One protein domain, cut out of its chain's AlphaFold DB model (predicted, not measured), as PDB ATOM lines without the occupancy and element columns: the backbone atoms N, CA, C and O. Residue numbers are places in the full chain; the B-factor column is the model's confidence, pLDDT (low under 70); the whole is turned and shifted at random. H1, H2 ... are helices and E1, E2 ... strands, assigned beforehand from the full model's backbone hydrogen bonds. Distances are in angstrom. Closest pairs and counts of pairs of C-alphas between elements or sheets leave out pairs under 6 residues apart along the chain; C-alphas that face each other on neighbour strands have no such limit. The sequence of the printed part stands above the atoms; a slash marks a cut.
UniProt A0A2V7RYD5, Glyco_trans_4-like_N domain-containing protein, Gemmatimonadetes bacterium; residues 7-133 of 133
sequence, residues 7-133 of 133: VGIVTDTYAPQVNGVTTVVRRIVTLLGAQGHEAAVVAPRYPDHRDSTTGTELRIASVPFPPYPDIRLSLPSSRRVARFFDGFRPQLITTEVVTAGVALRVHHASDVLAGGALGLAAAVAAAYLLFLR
ATOM      1  N   VAL A   7     -48.475  55.288 -35.404       89.94
ATOM      2  CA  VAL A   7     -49.412  54.177 -35.212       89.94
ATOM      3  C   VAL A   7     -48.898  53.260 -34.108       89.94
ATOM      4  O   VAL A   7     -47.755  52.817 -34.143       89.94
ATOM      5  N   GLY A   8     -49.725  52.972 -33.112       90.06
ATOM      6  CA  GLY A   8     -49.491  51.892 -32.161       90.06
ATOM      7  C   GLY A   8     -50.139  50.611 -32.675       90.06
ATOM      8  O   GLY A   8     -51.298  50.628 -33.061       90.06
ATOM      9  N   ILE A   9     -49.417  49.501 -32.678       88.56
ATOM     10  CA  ILE A   9     -49.925  48.193 -33.087       88.56
ATOM     11  C   ILE A   9     -49.809  47.269 -31.887       88.56
ATOM     12  O   ILE A   9     -48.725  47.122 -31.337       88.56
ATOM     13  N   VAL A  10     -50.903  46.648 -31.469       86.50
ATOM     14  CA  VAL A  10     -50.924  45.646 -30.401       86.50
ATOM     15  C   VAL A  10     -51.244  44.291 -31.018       86.50
ATOM     16  O   VAL A  10     -52.249  44.155 -31.707       86.50
ATOM     17  N   THR A  11     -50.382  43.303 -30.796       84.00
ATOM     18  CA  THR A  11     -50.464  41.975 -31.409       84.00
ATOM     19  C   THR A  11     -50.202  40.871 -30.388       84.00
ATOM     20  O   THR A  11     -49.403  41.024 -29.456       84.00
ATOM     21  N   ASP A  12     -50.879  39.743 -30.564       79.19
ATOM     22  CA  ASP A  12     -50.703  38.512 -29.784       79.19
ATOM     23  C   ASP A  12     -49.535  37.644 -30.286       79.19
ATOM     24  O   ASP A  12     -49.133  36.698 -29.614       79.19
ATOM     25  N   THR A  13     -48.937  37.997 -31.424       83.06
ATOM     26  CA  THR A  13     -47.765  37.330 -31.999       83.06
ATOM     27  C   THR A  13     -46.856  38.327 -32.706       83.06
ATOM     28  O   THR A  13     -47.312  39.259 -33.371       83.06
ATOM     29  N   TYR A  14     -45.545  38.129 -32.596       88.25
ATOM     30  CA  TYR A  14     -44.564  38.935 -33.322       88.25
ATOM     31  C   TYR A  14     -43.223  38.200 -33.429       88.25
ATOM     32  O   TYR A  14     -43.088  37.071 -32.961       88.25
ATOM     33  N   ALA A  15     -42.210  38.833 -34.029       86.56
ATOM     34  CA  ALA A  15     -40.869  38.254 -34.125       86.56
ATOM     35  C   ALA A  15     -40.362  37.794 -32.736       86.56
ATOM     36  O   ALA A  15     -40.515  38.545 -31.768       86.56
ATOM     37  N   PRO A  16     -39.798  36.578 -32.611       87.06
ATOM     38  CA  PRO A  16     -39.267  35.722 -33.674       87.06
ATOM     39  C   PRO A  16     -40.290  34.761 -34.298       87.06
ATOM     40  O   PRO A  16     -39.928  34.010 -35.199       87.06
ATOM     41  N   GLN A  17     -41.544  34.755 -33.847       85.56
ATOM     42  CA  GLN A  17     -42.530  33.797 -34.332       85.56
ATOM     43  C   GLN A  17     -42.831  34.003 -35.817       85.56
ATOM     44  O   GLN A  17     -43.199  35.100 -36.240       85.56
ATOM     45  N   VAL A  18     -42.705  32.939 -36.606       86.12
ATOM     46  CA  VAL A  18     -42.969  32.975 -38.046       86.12
ATOM     47  C   VAL A  18     -44.386  32.479 -38.306       86.12
ATOM     48  O   VAL A  18     -44.666  31.290 -38.211       86.12
ATOM     49  N   ASN A  19     -45.289  33.403 -38.625       82.75
ATOM     50  CA  ASN A  19     -46.648  33.100 -39.064       82.75
ATOM     51  C   ASN A  19     -47.184  34.221 -39.973       82.75
ATOM     52  O   ASN A  19     -46.498  35.218 -40.246       82.75
ATOM     53  N   GLY A  20     -48.415  34.050 -40.463       80.00
ATOM     54  CA  GLY A  20     -49.072  35.039 -41.320       80.00
ATOM     55  C   GLY A  20     -49.196  36.411 -40.651       80.00
ATOM     56  O   GLY A  20     -48.871  37.421 -41.269       80.00
ATOM     57  N   VAL A  21     -49.564  36.449 -39.369       82.88
ATOM     58  CA  VAL A  21     -49.774  37.694 -38.608       82.88
ATOM     59  C   VAL A  21     -48.477  38.465 -38.430       82.88
ATOM     60  O   VAL A  21     -48.410  39.631 -38.803       82.88
ATOM     61  N   THR A  22     -47.413  37.815 -37.949       87.19
ATOM     62  CA  THR A  22     -46.094  38.443 -37.817       87.19
ATOM     63  C   THR A  22     -45.640  39.012 -39.159       87.19
ATOM     64  O   THR A  22     -45.102  40.117 -39.210       87.19
ATOM     65  N   THR A  23     -45.878  38.291 -40.259       87.38
ATOM     66  CA  THR A  23     -45.523  38.752 -41.609       87.38
ATOM     67  C   THR A  23     -46.291  40.016 -41.990       87.38
ATOM     68  O   THR A  23     -45.684  40.982 -42.458       87.38
ATOM     69  N   VAL A  24     -47.604  40.039 -41.757       88.50
ATOM     70  CA  VAL A  24     -48.462  41.199 -42.031       88.50
ATOM     71  C   VAL A  24     -48.070  42.393 -41.164       88.50
ATOM     72  O   VAL A  24     -47.803  43.459 -41.712       88.50
ATOM     73  N   VAL A  25     -47.941  42.222 -39.845       89.12
ATOM     74  CA  VAL A  25     -47.574  43.306 -38.918       89.12
ATOM     75  C   VAL A  25     -46.210  43.892 -39.281       89.12
ATOM     76  O   VAL A  25     -46.077  45.109 -39.402       89.12
ATOM     77  N   ARG A  26     -45.202  43.050 -39.547       90.31
ATOM     78  CA  ARG A  26     -43.885  43.525 -40.006       90.31
ATOM     79  C   ARG A  26     -43.989  44.294 -41.318       90.31
ATOM     80  O   ARG A  26     -43.332  45.318 -41.473       90.31
ATOM     81  N   ARG A  27     -44.813  43.825 -42.259       90.00
ATOM     82  CA  ARG A  27     -45.015  44.513 -43.536       90.00
ATOM     83  C   ARG A  27     -45.702  45.863 -43.348       90.00
ATOM     84  O   ARG A  27     -45.276  46.821 -43.982       90.00
ATOM     85  N   ILE A  28     -46.693  45.961 -42.464       90.12
ATOM     86  CA  ILE A  28     -47.346  47.228 -42.107       90.12
ATOM     87  C   ILE A  28     -46.319  48.201 -41.526       90.12
ATOM     88  O   ILE A  28     -46.200  49.312 -42.033       90.12
ATOM     89  N   VAL A  29     -45.527  47.780 -40.535       91.31
ATOM     90  CA  VAL A  29     -44.470  48.614 -39.929       91.31
ATOM     91  C   VAL A  29     -43.484  49.116 -40.989       91.31
ATOM     92  O   VAL A  29     -43.191  50.309 -41.043       91.31
ATOM     93  N   THR A  30     -43.020  48.229 -41.875       91.69
ATOM     94  CA  THR A  30     -42.099  48.590 -42.962       91.69
ATOM     95  C   THR A  30     -42.721  49.581 -43.943       91.69
ATOM     96  O   THR A  30     -42.065  50.548 -44.327       91.69
ATOM     97  N   LEU A  31     -43.971  49.363 -44.359       91.44
ATOM     98  CA  LEU A  31     -44.657  50.241 -45.311       91.44
ATOM     99  C   LEU A  31     -44.957  51.615 -44.703       91.44
ATOM    100  O   LEU A  31     -44.746  52.621 -45.375       91.44
ATOM    101  N   LEU A  32     -45.373  51.662 -43.433       90.38
ATOM    102  CA  LEU A  32     -45.545  52.909 -42.691       90.38
ATOM    103  C   LEU A  32     -44.225  53.690 -42.643       90.38
ATOM    104  O   LEU A  32     -44.195  54.852 -43.045       90.38
ATOM    105  N   GLY A  33     -43.125  53.032 -42.266       91.56
ATOM    106  CA  GLY A  33     -41.795  53.649 -42.254       91.56
ATOM    107  C   GLY A  33     -41.359  54.167 -43.628       91.56
ATOM    108  O   GLY A  33     -40.868  55.289 -43.739       91.56
ATOM    109  N   ALA A  34     -41.599  53.397 -44.693       92.56
ATOM    110  CA  ALA A  34     -41.282  53.800 -46.065       92.56
ATOM    111  C   ALA A  34     -42.073  55.036 -46.537       92.56
ATOM    112  O   ALA A  34     -41.618  55.755 -47.425       92.56
ATOM    113  N   GLN A  35     -43.238  55.303 -45.938       91.12
ATOM    114  CA  GLN A  35     -44.068  56.486 -46.195       91.12
ATOM    115  C   GLN A  35     -43.769  57.657 -45.239       91.12
ATOM    116  O   GLN A  35     -44.435  58.690 -45.304       91.12
ATOM    117  N   GLY A  36     -42.772  57.516 -44.358       91.69
ATOM    118  CA  GLY A  36     -42.399  58.509 -43.344       91.69
ATOM    119  C   GLY A  36     -43.230  58.443 -42.059       91.69
ATOM    120  O   GLY A  36     -43.044  59.266 -41.168       91.69
ATOM    121  N   HIS A  37     -44.147  57.487 -41.935       91.81
ATOM    122  CA  HIS A  37     -44.935  57.275 -40.725       91.81
ATOM    123  C   HIS A  37     -44.133  56.510 -39.664       91.81
ATOM    124  O   HIS A  37     -43.253  55.711 -39.977       91.81
ATOM    125  N   GLU A  38     -44.468  56.719 -38.394       93.06
ATOM    126  CA  GLU A  38     -43.868  55.974 -37.285       93.06
ATOM    127  C   GLU A  38     -44.808  54.860 -36.827       93.06
ATOM    128  O   GLU A  38     -46.019  55.051 -36.739       93.06
ATOM    129  N   ALA A  39     -44.256  53.704 -36.468       92.12
ATOM    130  CA  ALA A  39     -45.024  52.610 -35.892       92.12
ATOM    131  C   ALA A  39     -44.360  52.099 -34.611       92.12
ATOM    132  O   ALA A  39     -43.138  51.951 -34.560       92.12
ATOM    133  N   ALA A  40     -45.171  51.818 -33.592       92.31
ATOM    134  CA  ALA A  40     -44.746  51.184 -32.353       92.31
ATOM    135  C   ALA A  40     -45.500  49.879 -32.111       92.31
ATOM    136  O   ALA A  40     -46.715  49.843 -32.280       92.31
ATOM    137  N   VAL A  41     -44.806  48.827 -31.675       91.81
ATOM    138  CA  VAL A  41     -45.367  47.477 -31.553       91.81
ATOM    139  C   VAL A  41     -45.406  46.980 -30.102       91.81
ATOM    140  O   VAL A  41     -44.391  46.745 -29.456       91.81
ATOM    141  N   VAL A  42     -46.637  46.788 -29.654       89.56
ATOM    142  CA  VAL A  42     -47.226  45.917 -28.631       89.56
ATOM    143  C   VAL A  42     -47.099  44.401 -28.812       89.56
ATOM    144  O   VAL A  42     -47.984  43.873 -29.467       89.56
ATOM    145  N   ALA A  43     -46.111  43.670 -28.286       89.38
ATOM    146  CA  ALA A  43     -46.007  42.221 -28.569       89.38
ATOM    147  C   ALA A  43     -45.650  41.348 -27.352       89.38
ATOM    148  O   ALA A  43     -45.063  41.851 -26.390       89.38
ATOM    149  N   PRO A  44     -45.928  40.028 -27.367       87.94
ATOM    150  CA  PRO A  44     -45.412  39.117 -26.351       87.94
ATOM    151  C   PRO A  44     -43.878  39.055 -26.361       87.94
ATOM    152  O   PRO A  44     -43.202  39.179 -27.391       87.94
ATOM    153  N   ARG A  45     -43.325  38.824 -25.174       87.75
ATOM    154  CA  ARG A  45     -41.933  38.448 -24.954       87.75
ATOM    155  C   ARG A  45     -41.773  36.957 -25.212       87.75
ATOM    156  O   ARG A  45     -42.589  36.160 -24.749       87.75
ATOM    157  N   TYR A  46     -40.679  36.594 -25.869       87.12
ATOM    158  CA  TYR A  46     -40.264  35.212 -26.083       87.12
ATOM    159  C   TYR A  46     -38.975  34.953 -25.283       87.12
ATOM    160  O   TYR A  46     -38.107  35.825 -25.295       87.12
ATOM    161  N   PRO A  47     -38.836  33.820 -24.564       81.19
ATOM    162  CA  PRO A  47     -37.687  33.564 -23.685       81.19
ATOM    163  C   PRO A  47     -36.335  33.656 -24.399       81.19
ATOM    164  O   PRO A  47     -35.408  34.264 -23.871       81.19
ATOM    165  N   ASP A  48     -36.268  33.128 -25.622       78.31
ATOM    166  CA  ASP A  48     -35.030  33.008 -26.401       78.31
ATOM    167  C   ASP A  48     -34.811  34.173 -27.377       78.31
ATOM    168  O   ASP A  48     -33.910  34.141 -28.215       78.31
ATOM    169  N   HIS A  49     -35.636  35.221 -27.291       78.00
ATOM    170  CA  HIS A  49     -35.520  36.388 -28.153       78.00
ATOM    171  C   HIS A  49     -35.088  37.611 -27.360       78.00
ATOM    172  O   HIS A  49     -35.689  37.969 -26.347       78.00
ATOM    173  N   ARG A  50     -34.043  38.275 -27.853       72.12
ATOM    174  CA  ARG A  50     -33.634  39.573 -27.330       72.12
ATOM    175  C   ARG A  50     -34.572  40.641 -27.868       72.12
ATOM    176  O   ARG A  50     -34.771  40.739 -29.073       72.12
ATOM    177  N   ASP A  51     -35.122  41.430 -26.954       69.38
ATOM    178  CA  ASP A  51     -35.983  42.558 -27.282       69.38
ATOM    179  C   ASP A  51     -35.230  43.554 -28.184       69.38
ATOM    180  O   ASP A  51     -34.037  43.807 -27.986       69.38
ATOM    181  N   SER A  52     -35.926  44.124 -29.171       67.38
ATOM    182  CA  SER A  52     -35.364  45.191 -30.001       67.38
ATOM    183  C   SER A  52     -35.031  46.419 -29.148       67.38
ATOM    184  O   SER A  52     -35.819  46.833 -28.296       67.38
ATOM    185  N   THR A  53     -33.878  47.041 -29.399       59.91
ATOM    186  CA  THR A  53     -33.414  48.253 -28.703       59.91
ATOM    187  C   THR A  53     -33.901  49.549 -29.354       59.91
ATOM    188  O   THR A  53     -33.589  50.629 -28.859       59.91
ATOM    189  N   THR A  54     -34.685  49.477 -30.435       67.38
ATOM    190  CA  THR A  54     -35.145  50.657 -31.194       67.38
ATOM    191  C   THR A  54     -36.128  51.558 -30.438       67.38
ATOM    192  O   THR A  54     -36.488  52.612 -30.947       67.38
ATOM    193  N   GLY A  55     -36.592  51.174 -29.241       78.44
ATOM    194  CA  GLY A  55     -37.522  51.971 -28.426       78.44
ATOM    195  C   GLY A  55     -38.956  52.040 -28.969       78.44
ATOM    196  O   GLY A  55     -39.846  52.536 -28.286       78.44
ATOM    197  N   THR A  56     -39.196  51.502 -30.166       88.56
ATOM    198  CA  THR A  56     -40.503  51.397 -30.827       88.56
ATOM    199  C   THR A  56     -41.155  50.029 -30.644       88.56
ATOM    200  O   THR A  56     -42.232  49.784 -31.169       88.56
ATOM    201  N   GLU A  57     -40.557  49.126 -29.872       91.44
ATOM    202  CA  GLU A  57     -41.158  47.838 -29.526       91.44
ATOM    203  C   GLU A  57     -41.253  47.692 -28.011       91.44
ATOM    204  O   GLU A  57     -40.284  47.921 -27.285       91.44
ATOM    205  N   LEU A  58     -42.414  47.262 -27.529       89.38
ATOM    206  CA  LEU A  58     -42.627  46.870 -26.148       89.38
ATOM    207  C   LEU A  58     -42.939  45.377 -26.098       89.38
ATOM    208  O   LEU A  58     -43.918  44.915 -26.682       89.38
ATOM    209  N   ARG A  59     -42.132  44.629 -25.340       90.19
ATOM    210  CA  ARG A  59     -42.371  43.209 -25.079       90.19
ATOM    211  C   ARG A  59     -43.046  42.986 -23.729       90.19
ATOM    212  O   ARG A  59     -42.573  43.448 -22.686       90.19
ATOM    213  N   ILE A  60     -44.169  42.278 -23.757       87.00
ATOM    214  CA  ILE A  60     -45.010  41.967 -22.601       87.00
ATOM    215  C   ILE A  60     -44.743  40.545 -22.124       87.00
ATOM    216  O   ILE A  60     -44.614  39.628 -22.926       87.00
ATOM    217  N   ALA A  61     -44.656  40.347 -20.807       85.44
ATOM    218  CA  ALA A  61     -44.500  39.014 -20.234       85.44
ATOM    219  C   ALA A  61     -45.594  38.069 -20.757       85.44
ATOM    220  O   ALA A  61     -46.752  38.464 -20.860       85.44
ATOM    221  N   SER A  62     -45.226  36.838 -21.096       84.44
ATOM    222  CA  SER A  62     -46.136  35.873 -21.707       84.44
ATOM    223  C   SER A  62     -45.919  34.475 -21.141       84.44
ATOM    224  O   SER A  62     -44.823  34.146 -20.669       84.44
ATOM    225  N   VAL A  63     -46.951  33.639 -21.219       83.06
ATOM    226  CA  VAL A  63     -46.900  32.223 -20.828       83.06
ATOM    227  C   VAL A  63     -47.254  31.333 -22.020       83.06
ATOM    228  O   VAL A  63     -48.078  31.741 -22.841       83.06
ATOM    229  N   PRO A  64     -46.629  30.150 -22.167       83.31
ATOM    230  CA  PRO A  64     -47.015  29.204 -23.210       83.31
ATOM    231  C   PRO A  64     -48.447  28.716 -22.970       83.31
ATOM    232  O   PRO A  64     -48.856  28.500 -21.826       83.31
ATOM    233  N   PHE A  65     -49.208  28.539 -24.043       79.69
ATOM    234  CA  PHE A  65     -50.548  27.977 -23.977       79.69
ATOM    235  C   PHE A  65     -50.455  26.440 -23.883       79.69
ATOM    236  O   PHE A  65     -49.874  25.833 -24.776       79.69
ATOM    237  N   PRO A  66     -50.999  25.771 -22.845       76.50
ATOM    238  CA  PRO A  66     -50.747  24.343 -22.617       76.50
ATOM    239  C   PRO A  66     -51.016  23.392 -23.799       76.50
ATOM    240  O   PRO A  66     -50.170  22.533 -24.036       76.50
ATOM    241  N   PRO A  67     -52.121  23.514 -24.568       80.69
ATOM    242  CA  PRO A  67     -52.354  22.621 -25.706       80.69
ATOM    243  C   PRO A  67     -51.537  23.001 -26.953       80.69
ATOM    244  O   PRO A  67     -51.349  22.159 -27.823       80.69
ATOM    245  N   TYR A  68     -51.025  24.237 -27.035       74.25
ATOM    246  CA  TYR A  68     -50.162  24.706 -28.124       74.25
ATOM    247  C   TYR A  68     -49.037  25.582 -27.552       74.25
ATOM    248  O   TYR A  68     -49.159  26.807 -27.564       74.25
ATOM    249  N   PRO A  69     -47.942  24.990 -27.034       78.38
ATOM    250  CA  PRO A  69     -46.883  25.732 -26.336       78.38
ATOM    251  C   PRO A  69     -46.184  26.799 -27.188       78.38
ATOM    252  O   PRO A  69     -45.615  27.750 -26.646       78.38
ATOM    253  N   ASP A  70     -46.262  26.651 -28.513       75.38
ATOM    254  CA  ASP A  70     -45.782  27.630 -29.489       75.38
ATOM    255  C   ASP A  70     -46.619  28.915 -29.492       75.38
ATOM    256  O   ASP A  70     -46.125  29.971 -29.886       75.38
ATOM    257  N   ILE A  71     -47.876  28.853 -29.047       77.75
ATOM    258  CA  ILE A  71     -48.722  30.025 -28.829       77.75
ATOM    259  C   ILE A  71     -48.410  30.576 -27.444       77.75
ATOM    260  O   ILE A  71     -48.451  29.867 -26.436       77.75
ATOM    261  N   ARG A  72     -48.128  31.877 -27.383       79.06
ATOM    262  CA  ARG A  72     -47.865  32.575 -26.128       79.06
ATOM    263  C   ARG A  72     -48.960  33.570 -25.820       79.06
ATOM    264  O   ARG A  72     -49.269  34.452 -26.609       79.06
ATOM    265  N   LEU A  73     -49.508  33.438 -24.623       75.81
ATOM    266  CA  LEU A  73     -50.534  34.322 -24.108       75.81
ATOM    267  C   LEU A  73     -49.873  35.484 -23.369       75.81
ATOM    268  O   LEU A  73     -49.187  35.282 -22.362       75.81
ATOM    269  N   SER A  74     -50.065  36.702 -23.878       80.38
ATOM    270  CA  SER A  74     -49.590  37.927 -23.231       80.38
ATOM    271  C   SER A  74     -50.322  38.162 -21.912       80.38
ATOM    272  O   SER A  74     -51.552  38.165 -21.856       80.38
ATOM    273  N   LEU A  75     -49.565  38.401 -20.845       78.88
ATOM    274  CA  LEU A  75     -50.117  38.733 -19.538       78.88
ATOM    275  C   LEU A  75     -50.626  40.185 -19.518       78.88
ATOM    276  O   LEU A  75     -50.009  41.073 -20.123       78.88
ATOM    277  N   PRO A  76     -51.721  40.467 -18.789       72.06
ATOM    278  CA  PRO A  76     -52.250  41.819 -18.674       72.06
ATOM    279  C   PRO A  76     -51.202  42.745 -18.042       72.06
ATOM    280  O   PRO A  76     -50.726  42.525 -16.930       72.06
ATOM    281  N   SER A  77     -50.821  43.796 -18.766       75.06
ATOM    282  CA  SER A  77     -49.720  44.700 -18.396       75.06
ATOM    283  C   SER A  77     -50.071  46.164 -18.670       75.06
ATOM    284  O   SER A  77     -49.271  46.954 -19.175       75.06
ATOM    285  N   SER A  78     -51.293  46.532 -18.288       73.38
ATOM    286  CA  SER A  78     -51.932  47.821 -18.558       73.38
ATOM    287  C   SER A  78     -51.032  49.036 -18.356       73.38
ATOM    288  O   SER A  78     -50.838  49.847 -19.258       73.38
ATOM    289  N   ARG A  79     -50.413  49.126 -17.179       78.56
ATOM    290  CA  ARG A  79     -49.541  50.237 -16.794       78.56
ATOM    291  C   ARG A  79     -48.316  50.365 -17.695       78.56
ATOM    292  O   ARG A  79     -47.827  51.470 -17.910       78.56
ATOM    293  N   ARG A  80     -47.790  49.242 -18.184       81.38
ATOM    294  CA  ARG A  80     -46.592  49.210 -19.026       81.38
ATOM    295  C   ARG A  80     -46.925  49.639 -20.453       81.38
ATOM    296  O   ARG A  80     -46.197  50.454 -21.006       81.38
ATOM    297  N   VAL A  81     -48.041  49.145 -20.988       84.12
ATOM    298  CA  VAL A  81     -48.564  49.545 -22.304       84.12
ATOM    299  C   VAL A  81     -48.920  51.030 -22.319       84.12
ATOM    300  O   VAL A  81     -48.486  51.740 -23.219       84.12
ATOM    301  N   ALA A  82     -49.625  51.515 -21.291       83.00
ATOM    302  CA  ALA A  82     -49.971  52.929 -21.160       83.00
ATOM    303  C   ALA A  82     -48.721  53.816 -21.155       83.00
ATOM    304  O   ALA A  82     -48.584  54.665 -22.021       83.00
ATOM    305  N   ARG A  83     -47.743  53.541 -20.279       86.62
ATOM    306  CA  ARG A  83     -46.486  54.316 -20.216       86.62
ATOM    307  C   ARG A  83     -45.718  54.332 -21.536       86.62
ATOM    308  O   ARG A  83     -45.118  55.341 -21.890       86.62
ATOM    309  N   PHE A  84     -45.706  53.207 -22.242       88.31
ATOM    310  CA  PHE A  84     -45.060  53.109 -23.544       88.31
ATOM    311  C   PHE A  84     -45.766  53.974 -24.590       88.31
ATOM    312  O   PHE A  84     -45.109  54.747 -25.286       88.31
ATOM    313  N   PHE A  85     -47.096  53.910 -24.658       87.50
ATOM    314  CA  PHE A  85     -47.865  54.753 -25.567       87.50
ATOM    315  C   PHE A  85     -47.947  56.220 -25.135       87.50
ATOM    316  O   PHE A  85     -48.074  57.064 -26.011       87.50
ATOM    317  N   ASP A  86     -47.779  56.554 -23.858       89.56
ATOM    318  CA  ASP A  86     -47.636  57.939 -23.392       89.56
ATOM    319  C   ASP A  86     -46.322  58.558 -23.894       89.56
ATOM    320  O   ASP A  86     -46.285  59.730 -24.278       89.56
ATOM    321  N   GLY A  87     -45.246  57.761 -23.910       89.94
ATOM    322  CA  GLY A  87     -43.947  58.160 -24.452       89.94
ATOM    323  C   GLY A  87     -43.937  58.225 -25.977       89.94
ATOM    324  O   GLY A  87     -43.382  59.159 -26.547       89.94
ATOM    325  N   PHE A  88     -44.584  57.263 -26.640       90.38
ATOM    326  CA  PHE A  88     -44.714  57.261 -28.092       90.38
ATOM    327  C   PHE A  88     -45.660  58.394 -28.531       90.38
ATOM    328  O   PHE A  88     -45.240  59.252 -29.286       90.38
ATOM    329  N   ARG A  89     -46.893  58.465 -28.019       90.19
ATOM    330  CA  ARG A  89     -48.028  59.304 -28.473       90.19
ATOM    331  C   ARG A  89     -48.584  58.906 -29.850       90.19
ATOM    332  O   ARG A  89     -48.438  59.660 -30.816       90.19
ATOM    333  N   PRO A  90     -49.157  57.699 -29.995       86.44
ATOM    334  CA  PRO A  90     -49.795  57.293 -31.245       86.44
ATOM    335  C   PRO A  90     -51.079  58.101 -31.499       86.44
ATOM    336  O   PRO A  90     -51.843  58.351 -30.570       86.44
ATOM    337  N   GLN A  91     -51.350  58.472 -32.753       86.62
ATOM    338  CA  GLN A  91     -52.648  59.034 -33.165       86.62
ATOM    339  C   GLN A  91     -53.691  57.942 -33.430       86.62
ATOM    340  O   GLN A  91     -54.890  58.213 -33.425       86.62
ATOM    341  N   LEU A  92     -53.232  56.718 -33.689       84.81
ATOM    342  CA  LEU A  92     -54.069  55.549 -33.921       84.81
ATOM    343  C   LEU A  92     -53.448  54.346 -33.220       84.81
ATOM    344  O   LEU A  92     -52.250  54.117 -33.363       84.81
ATOM    345  N   ILE A  93     -54.259  53.567 -32.511       80.81
ATOM    346  CA  ILE A  93     -53.860  52.259 -31.991       80.81
ATOM    347  C   ILE A  93     -54.714  51.199 -32.685       80.81
ATOM    348  O   ILE A  93     -55.939  51.311 -32.682       80.81
ATOM    349  N   THR A  94     -54.078  50.193 -33.282       77.81
ATOM    350  CA  THR A  94     -54.743  49.031 -33.881       77.81
ATOM    351  C   THR A  94     -54.387  47.764 -33.115       77.81
ATOM    352  O   THR A  94     -53.299  47.635 -32.553       77.81
ATOM    353  N   THR A  95     -55.326  46.826 -33.076       70.81
ATOM    354  CA  THR A  95     -55.184  45.524 -32.426       70.81
ATOM    355  C   THR A  95     -55.320  44.438 -33.478       70.81
ATOM    356  O   THR A  95     -56.412  44.204 -33.988       70.81
ATOM    357  N   GLU A  96     -54.215  43.769 -33.789       62.72
ATOM    358  CA  GLU A  96     -54.207  42.579 -34.636       62.72
ATOM    359  C   GLU A  96     -54.218  41.368 -33.698       62.72
ATOM    360  O   GLU A  96     -53.178  40.916 -33.227       62.72
ATOM    361  N   VAL A  97     -55.414  40.904 -33.337       55.25
ATOM    362  CA  VAL A  97     -55.621  39.684 -32.544       55.25
ATOM    363  C   VAL A  97     -56.283  38.676 -33.466       55.25
ATOM    364  O   VAL A  97     -57.412  38.901 -33.908       55.25
ATOM    365  N   VAL A  98     -55.623  37.556 -33.762       42.44
ATOM    366  CA  VAL A  98     -56.164  36.569 -34.719       42.44
ATOM    367  C   VAL A  98     -57.318  35.729 -34.159       42.44
ATOM    368  O   VAL A  98     -57.852  34.860 -34.841       42.44
ATOM    369  N   THR A  99     -57.821  36.022 -32.958       31.86
ATOM    370  CA  THR A  99     -58.970  35.286 -32.392       31.86
ATOM    371  C   THR A  99     -60.141  36.155 -31.918       31.86
ATOM    372  O   THR A  99     -61.169  35.614 -31.525       31.86
ATOM    373  N   ALA A 100     -60.087  37.485 -32.037       31.14
ATOM    374  CA  ALA A 100     -61.279  38.318 -31.856       31.14
ATOM    375  C   ALA A 100     -61.116  39.661 -32.576       31.14
ATOM    376  O   ALA A 100     -60.348  40.518 -32.144       31.14
ATOM    377  N   GLY A 101     -61.860  39.842 -33.668       29.44
ATOM    378  CA  GLY A 101     -61.973  41.113 -34.371       29.44
ATOM    379  C   GLY A 101     -62.489  42.197 -33.433       29.44
ATOM    380  O   GLY A 101     -63.680  42.273 -33.147       29.44
ATOM    381  N   VAL A 102     -61.582  43.040 -32.957       32.22
ATOM    382  CA  VAL A 102     -61.905  44.248 -32.209       32.22
ATOM    383  C   VAL A 102     -60.970  45.334 -32.721       32.22
ATOM    384  O   VAL A 102     -59.899  45.574 -32.176       32.22
ATOM    385  N   ALA A 103     -61.368  45.981 -33.815       33.16
ATOM    386  CA  ALA A 103     -60.807  47.259 -34.225       33.16
ATOM    387  C   ALA A 103     -61.423  48.344 -33.329       33.16
ATOM    388  O   ALA A 103     -62.361  49.038 -33.721       33.16
ATOM    389  N   LEU A 104     -60.957  48.451 -32.083       34.34
ATOM    390  CA  LEU A 104     -61.321  49.591 -31.248       34.34
ATOM    391  C   LEU A 104     -60.544  50.800 -31.750       34.34
ATOM    392  O   LEU A 104     -59.317  50.797 -31.813       34.34
ATOM    393  N   ARG A 105     -61.270  51.864 -32.081       32.72
ATOM    394  CA  ARG A 105     -60.696  53.200 -32.207       32.72
ATOM    395  C   ARG A 105     -60.396  53.683 -30.788       32.72
ATOM    396  O   ARG A 105     -61.214  54.341 -30.155       32.72
ATOM    397  N   VAL A 106     -59.267  53.229 -30.260       40.44
ATOM    398  CA  VAL A 106     -58.823  53.487 -28.889       40.44
ATOM    399  C   VAL A 106     -58.430  54.960 -28.781       40.44
ATOM    400  O   VAL A 106     -57.459  55.391 -29.401       40.44
ATOM    401  N   HIS A 107     -59.189  55.730 -28.000       36.88
ATOM    402  CA  HIS A 107     -58.857  57.117 -27.664       36.88
ATOM    403  C   HIS A 107     -58.001  57.202 -26.393       36.88
ATOM    404  O   HIS A 107     -57.331  58.212 -26.177       36.88
ATOM    405  N   HIS A 108     -57.991  56.147 -25.568       41.38
ATOM    406  CA  HIS A 108     -57.283  56.132 -24.293       41.38
ATOM    407  C   HIS A 108     -56.684  54.751 -23.987       41.38
ATOM    408  O   HIS A 108     -57.292  53.718 -24.249       41.38
ATOM    409  N   ALA A 109     -55.498  54.699 -23.365       43.12
ATOM    410  CA  ALA A 109     -54.810  53.442 -23.031       43.12
ATOM    411  C   ALA A 109     -55.636  52.453 -22.172       43.12
ATOM    412  O   ALA A 109     -55.308  51.268 -22.132       43.12
ATOM    413  N   SER A 110     -56.704  52.915 -21.508       41.53
ATOM    414  CA  SER A 110     -57.681  52.087 -20.787       41.53
ATOM    415  C   SER A 110     -58.499  51.169 -21.700       41.53
ATOM    416  O   SER A 110     -58.871  50.077 -21.276       41.53
ATOM    417  N   ASP A 111     -58.735  51.556 -22.954       42.66
ATOM    418  CA  ASP A 111     -59.633  50.815 -23.853       42.66
ATOM    419  C   ASP A 111     -58.929  49.579 -24.441       42.66
ATOM    420  O   ASP A 111     -59.553  48.546 -24.692       42.66
ATOM    421  N   VAL A 112     -57.593  49.629 -24.529       49.72
ATOM    422  CA  VAL A 112     -56.727  48.470 -24.823       49.72
ATOM    423  C   VAL A 112     -56.866  47.387 -23.742       49.72
ATOM    424  O   VAL A 112     -56.723  46.197 -24.021       49.72
ATOM    425  N   LEU A 113     -57.168  47.779 -22.498       47.94
ATOM    426  CA  LEU A 113     -57.222  46.876 -21.341       47.94
ATOM    427  C   LEU A 113     -58.470  46.005 -21.351       47.94
ATOM    428  O   LEU A 113     -58.387  44.818 -21.034       47.94
ATOM    429  N   ALA A 114     -59.606  46.590 -21.736       42.47
ATOM    430  CA  ALA A 114     -60.854  45.855 -21.880       42.47
ATOM    431  C   ALA A 114     -60.741  44.835 -23.025       42.47
ATOM    432  O   ALA A 114     -61.083  43.667 -22.843       42.47
ATOM    433  N   GLY A 115     -60.161  45.244 -24.162       45.03
ATOM    434  CA  GLY A 115     -59.940  44.365 -25.313       45.03
ATOM    435  C   GLY A 115     -58.964  43.216 -25.036       45.03
ATOM    436  O   GLY A 115     -59.239  42.080 -25.412       45.03
ATOM    437  N   GLY A 116     -57.856  43.472 -24.330       46.47
ATOM    438  CA  GLY A 116     -56.850  42.445 -24.021       46.47
ATOM    439  C   GLY A 116     -57.326  41.378 -23.027       46.47
ATOM    440  O   GLY A 116     -57.049  40.194 -23.217       46.47
ATOM    441  N   ALA A 117     -58.074  41.770 -21.990       40.84
ATOM    442  CA  ALA A 117     -58.646  40.824 -21.025       40.84
ATOM    443  C   ALA A 117     -59.761  39.966 -21.650       40.84
ATOM    444  O   ALA A 117     -59.813  38.757 -21.417       40.84
ATOM    445  N   LEU A 118     -60.607  40.573 -22.492       45.06
ATOM    446  CA  LEU A 118     -61.634  39.858 -23.254       45.06
ATOM    447  C   LEU A 118     -61.021  38.930 -24.311       45.06
ATOM    448  O   LEU A 118     -61.492  37.809 -24.469       45.06
ATOM    449  N   GLY A 119     -59.945  39.350 -24.982       48.88
ATOM    450  CA  GLY A 119     -59.239  38.544 -25.982       48.88
ATOM    451  C   GLY A 119     -58.563  37.303 -25.395       48.88
ATOM    452  O   GLY A 119     -58.691  36.218 -25.954       48.88
ATOM    453  N   LEU A 120     -57.912  37.430 -24.231       47.22
ATOM    454  CA  LEU A 120     -57.327  36.294 -23.507       47.22
ATOM    455  C   LEU A 120     -58.412  35.297 -23.064       47.22
ATOM    456  O   LEU A 120     -58.270  34.092 -23.271       47.22
ATOM    457  N   ALA A 121     -59.506  35.798 -22.483       47.81
ATOM    458  CA  ALA A 121     -60.620  34.964 -22.040       47.81
ATOM    459  C   ALA A 121     -61.318  34.264 -23.220       47.81
ATOM    460  O   ALA A 121     -61.617  33.075 -23.129       47.81
ATOM    461  N   ALA A 122     -61.520  34.965 -24.338       50.16
ATOM    462  CA  ALA A 122     -62.121  34.413 -25.548       50.16
ATOM    463  C   ALA A 122     -61.215  33.380 -26.235       50.16
ATOM    464  O   ALA A 122     -61.714  32.344 -26.660       50.16
ATOM    465  N   ALA A 123     -59.900  33.609 -26.297       51.66
ATOM    466  CA  ALA A 123     -58.947  32.653 -26.865       51.66
ATOM    467  C   ALA A 123     -58.877  31.361 -26.037       51.66
ATOM    468  O   ALA A 123     -58.918  30.262 -26.593       51.66
ATOM    469  N   VAL A 124     -58.845  31.482 -24.703       53.12
ATOM    470  CA  VAL A 124     -58.885  30.323 -23.798       53.12
ATOM    471  C   VAL A 124     -60.229  29.600 -23.905       53.12
ATOM    472  O   VAL A 124     -60.244  28.378 -24.022       53.12
ATOM    473  N   ALA A 125     -61.351  30.327 -23.935       51.59
ATOM    474  CA  ALA A 125     -62.683  29.738 -24.067       51.59
ATOM    475  C   ALA A 125     -62.890  29.043 -25.423       51.59
ATOM    476  O   ALA A 125     -63.396  27.925 -25.459       51.59
ATOM    477  N   ALA A 126     -62.465  29.654 -26.531       49.00
ATOM    478  CA  ALA A 126     -62.563  29.071 -27.868       49.00
ATOM    479  C   ALA A 126     -61.715  27.799 -27.993       49.00
ATOM    480  O   ALA A 126     -62.187  26.791 -28.519       49.00
ATOM    481  N   ALA A 127     -60.495  27.811 -27.453       50.66
ATOM    482  CA  ALA A 127     -59.641  26.631 -27.431       50.66
ATOM    483  C   ALA A 127     -60.198  25.514 -26.529       50.66
ATOM    484  O   ALA A 127     -60.075  24.343 -26.872       50.66
ATOM    485  N   TYR A 128     -60.861  25.857 -25.419       49.44
ATOM    486  CA  TYR A 128     -61.529  24.885 -24.545       49.44
ATOM    487  C   TYR A 128     -62.773  24.268 -25.209       49.44
ATOM    488  O   TYR A 128     -62.988  23.061 -25.135       49.44
ATOM    489  N   LEU A 129     -63.565  25.079 -25.921       51.44
ATOM    490  CA  LEU A 129     -64.756  24.631 -26.655       51.44
ATOM    491  C   LEU A 129     -64.422  23.735 -27.857       51.44
ATOM    492  O   LEU A 129     -65.200  22.840 -28.176       51.44
ATOM    493  N   LEU A 130     -63.270  23.943 -28.498       51.44
ATOM    494  CA  LEU A 130     -62.766  23.068 -29.563       51.44
ATOM    495  C   LEU A 130     -62.262  21.710 -29.039       51.44
ATOM    496  O   LEU A 130     -62.209  20.761 -29.812       51.44
ATOM    497  N   PHE A 131     -61.920  21.607 -27.749       49.72
ATOM    498  CA  PHE A 131     -61.363  20.395 -27.133       49.72
ATOM    499  C   PHE A 131     -62.408  19.517 -26.421       49.72
ATOM    500  O   PHE A 131     -62.138  18.358 -26.134       49.72
ATOM    501  N   LEU A 132     -63.607  20.046 -26.148       46.28
ATOM    502  CA  LEU A 132     -64.744  19.300 -25.582       46.28
ATOM    503  C   LEU A 132     -65.613  18.606 -26.659       46.28
ATOM    504  O   LEU A 132     -66.805  18.375 -26.440       46.28
ATOM    505  N   ARG A 133     -65.037  18.307 -27.827       42.53
ATOM    506  CA  ARG A 133     -65.646  17.449 -28.858       42.53
ATOM    507  C   ARG A 133     -64.785  16.217 -29.116       42.53
ATOM    508  O   ARG A 133     -64.553  15.890 -30.299       42.53
TER     509      ARG A 133
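This is residues 7 to 133 of the 133 residues of the protein "Glyco_trans_4-like_N domain-containing protein" of Gemmatimonadetes bacterium (UniProt A0A2V7RYD5). A parallel four-stranded sheet makes the core, with helix H1 over one face and helix H2 over the other; past one end of its strands lies a small hairpin, E4 and E5. The long helix H3 starts beside the E6 edge and runs past the hairpin, ending at one end of the longest axis. The 127 printed residues hold three named helices and six named strands, in the order E1 H1 E2 E3 E4 E5 H2 E6 H3, with the large sheet ordered E3, E2, E1, E6. The class is mixed, helices and strands; the whole is compact, with a radius of gyration of the C-alphas of 14.4 A, and elongated, spanning 49 by 30 by 23 A.

In the sheet, E3 (residues 57 to 60) and E6 (residues 92 to 96) are edge strands, and E2 (residues 38 to 44) and E1 (residues 7 to 11) are inner strands. Within hydrogen-bond range are N 58 and O 41 at 2.8 A between E3 and E2, N 42 and O 9 at 2.7 A between E2 and E1, and N 10 and O 94 at 2.8 A between E1 and E6. H1 (residues 20 to 34) lies over E2 and E1 at a height over the sheet of 9.6 A and runs along the strands, at 12 degrees to E1 on the local plane. E1, H1 and E2 form a strand-helix-strand unit, two parallel neighbour strands with a helix between, and its crossover is right-handed. H2 (residues 78 to 88) is on the opposite face, giving three layers, helices on both faces of a sheet; its height over the sheet is 9.4 A, and its closest C-alphas to E3 are Phe 84 and Leu 58, 7.2 A apart. E3 runs on into E4 (residues 62 to 65) at 60 degrees, across a break of 1 residue. E4 and E5 (residues 68 to 74) form an antiparallel hairpin, with N 65 and O 71 2.8 A apart. H3 (residues 111 to 131) only grazes the large sheet with residues 112 to 116; its closest C-alphas to E5 are Leu 120 and Leu 73, 7.1 A apart. H2 and H3 are close but not clearly touching, at a steep tilt of 51 degrees. Each O i to N i+4 pair in H1, H2 and H3 is within hydrogen-bond range.

E1 begins at C-alpha 7 (-49.412, 54.177, -35.212). H1 is 20.9 A long, E2 20.2 A, H2 15.2 A and E5 14.1 A. H3 is 30.6 A long and ends at C-alpha 131 (-61.363, 20.395, -27.133).

The C-alphas farthest apart, of Gly 36 and Arg 133, are 49.4 A apart. The printed part has no cut; the links E2 to E3 and E6 to H3 are long. The mean pLDDT of the printed part is 72.3, with residues 51 to 54 and 96 to 133 under 70.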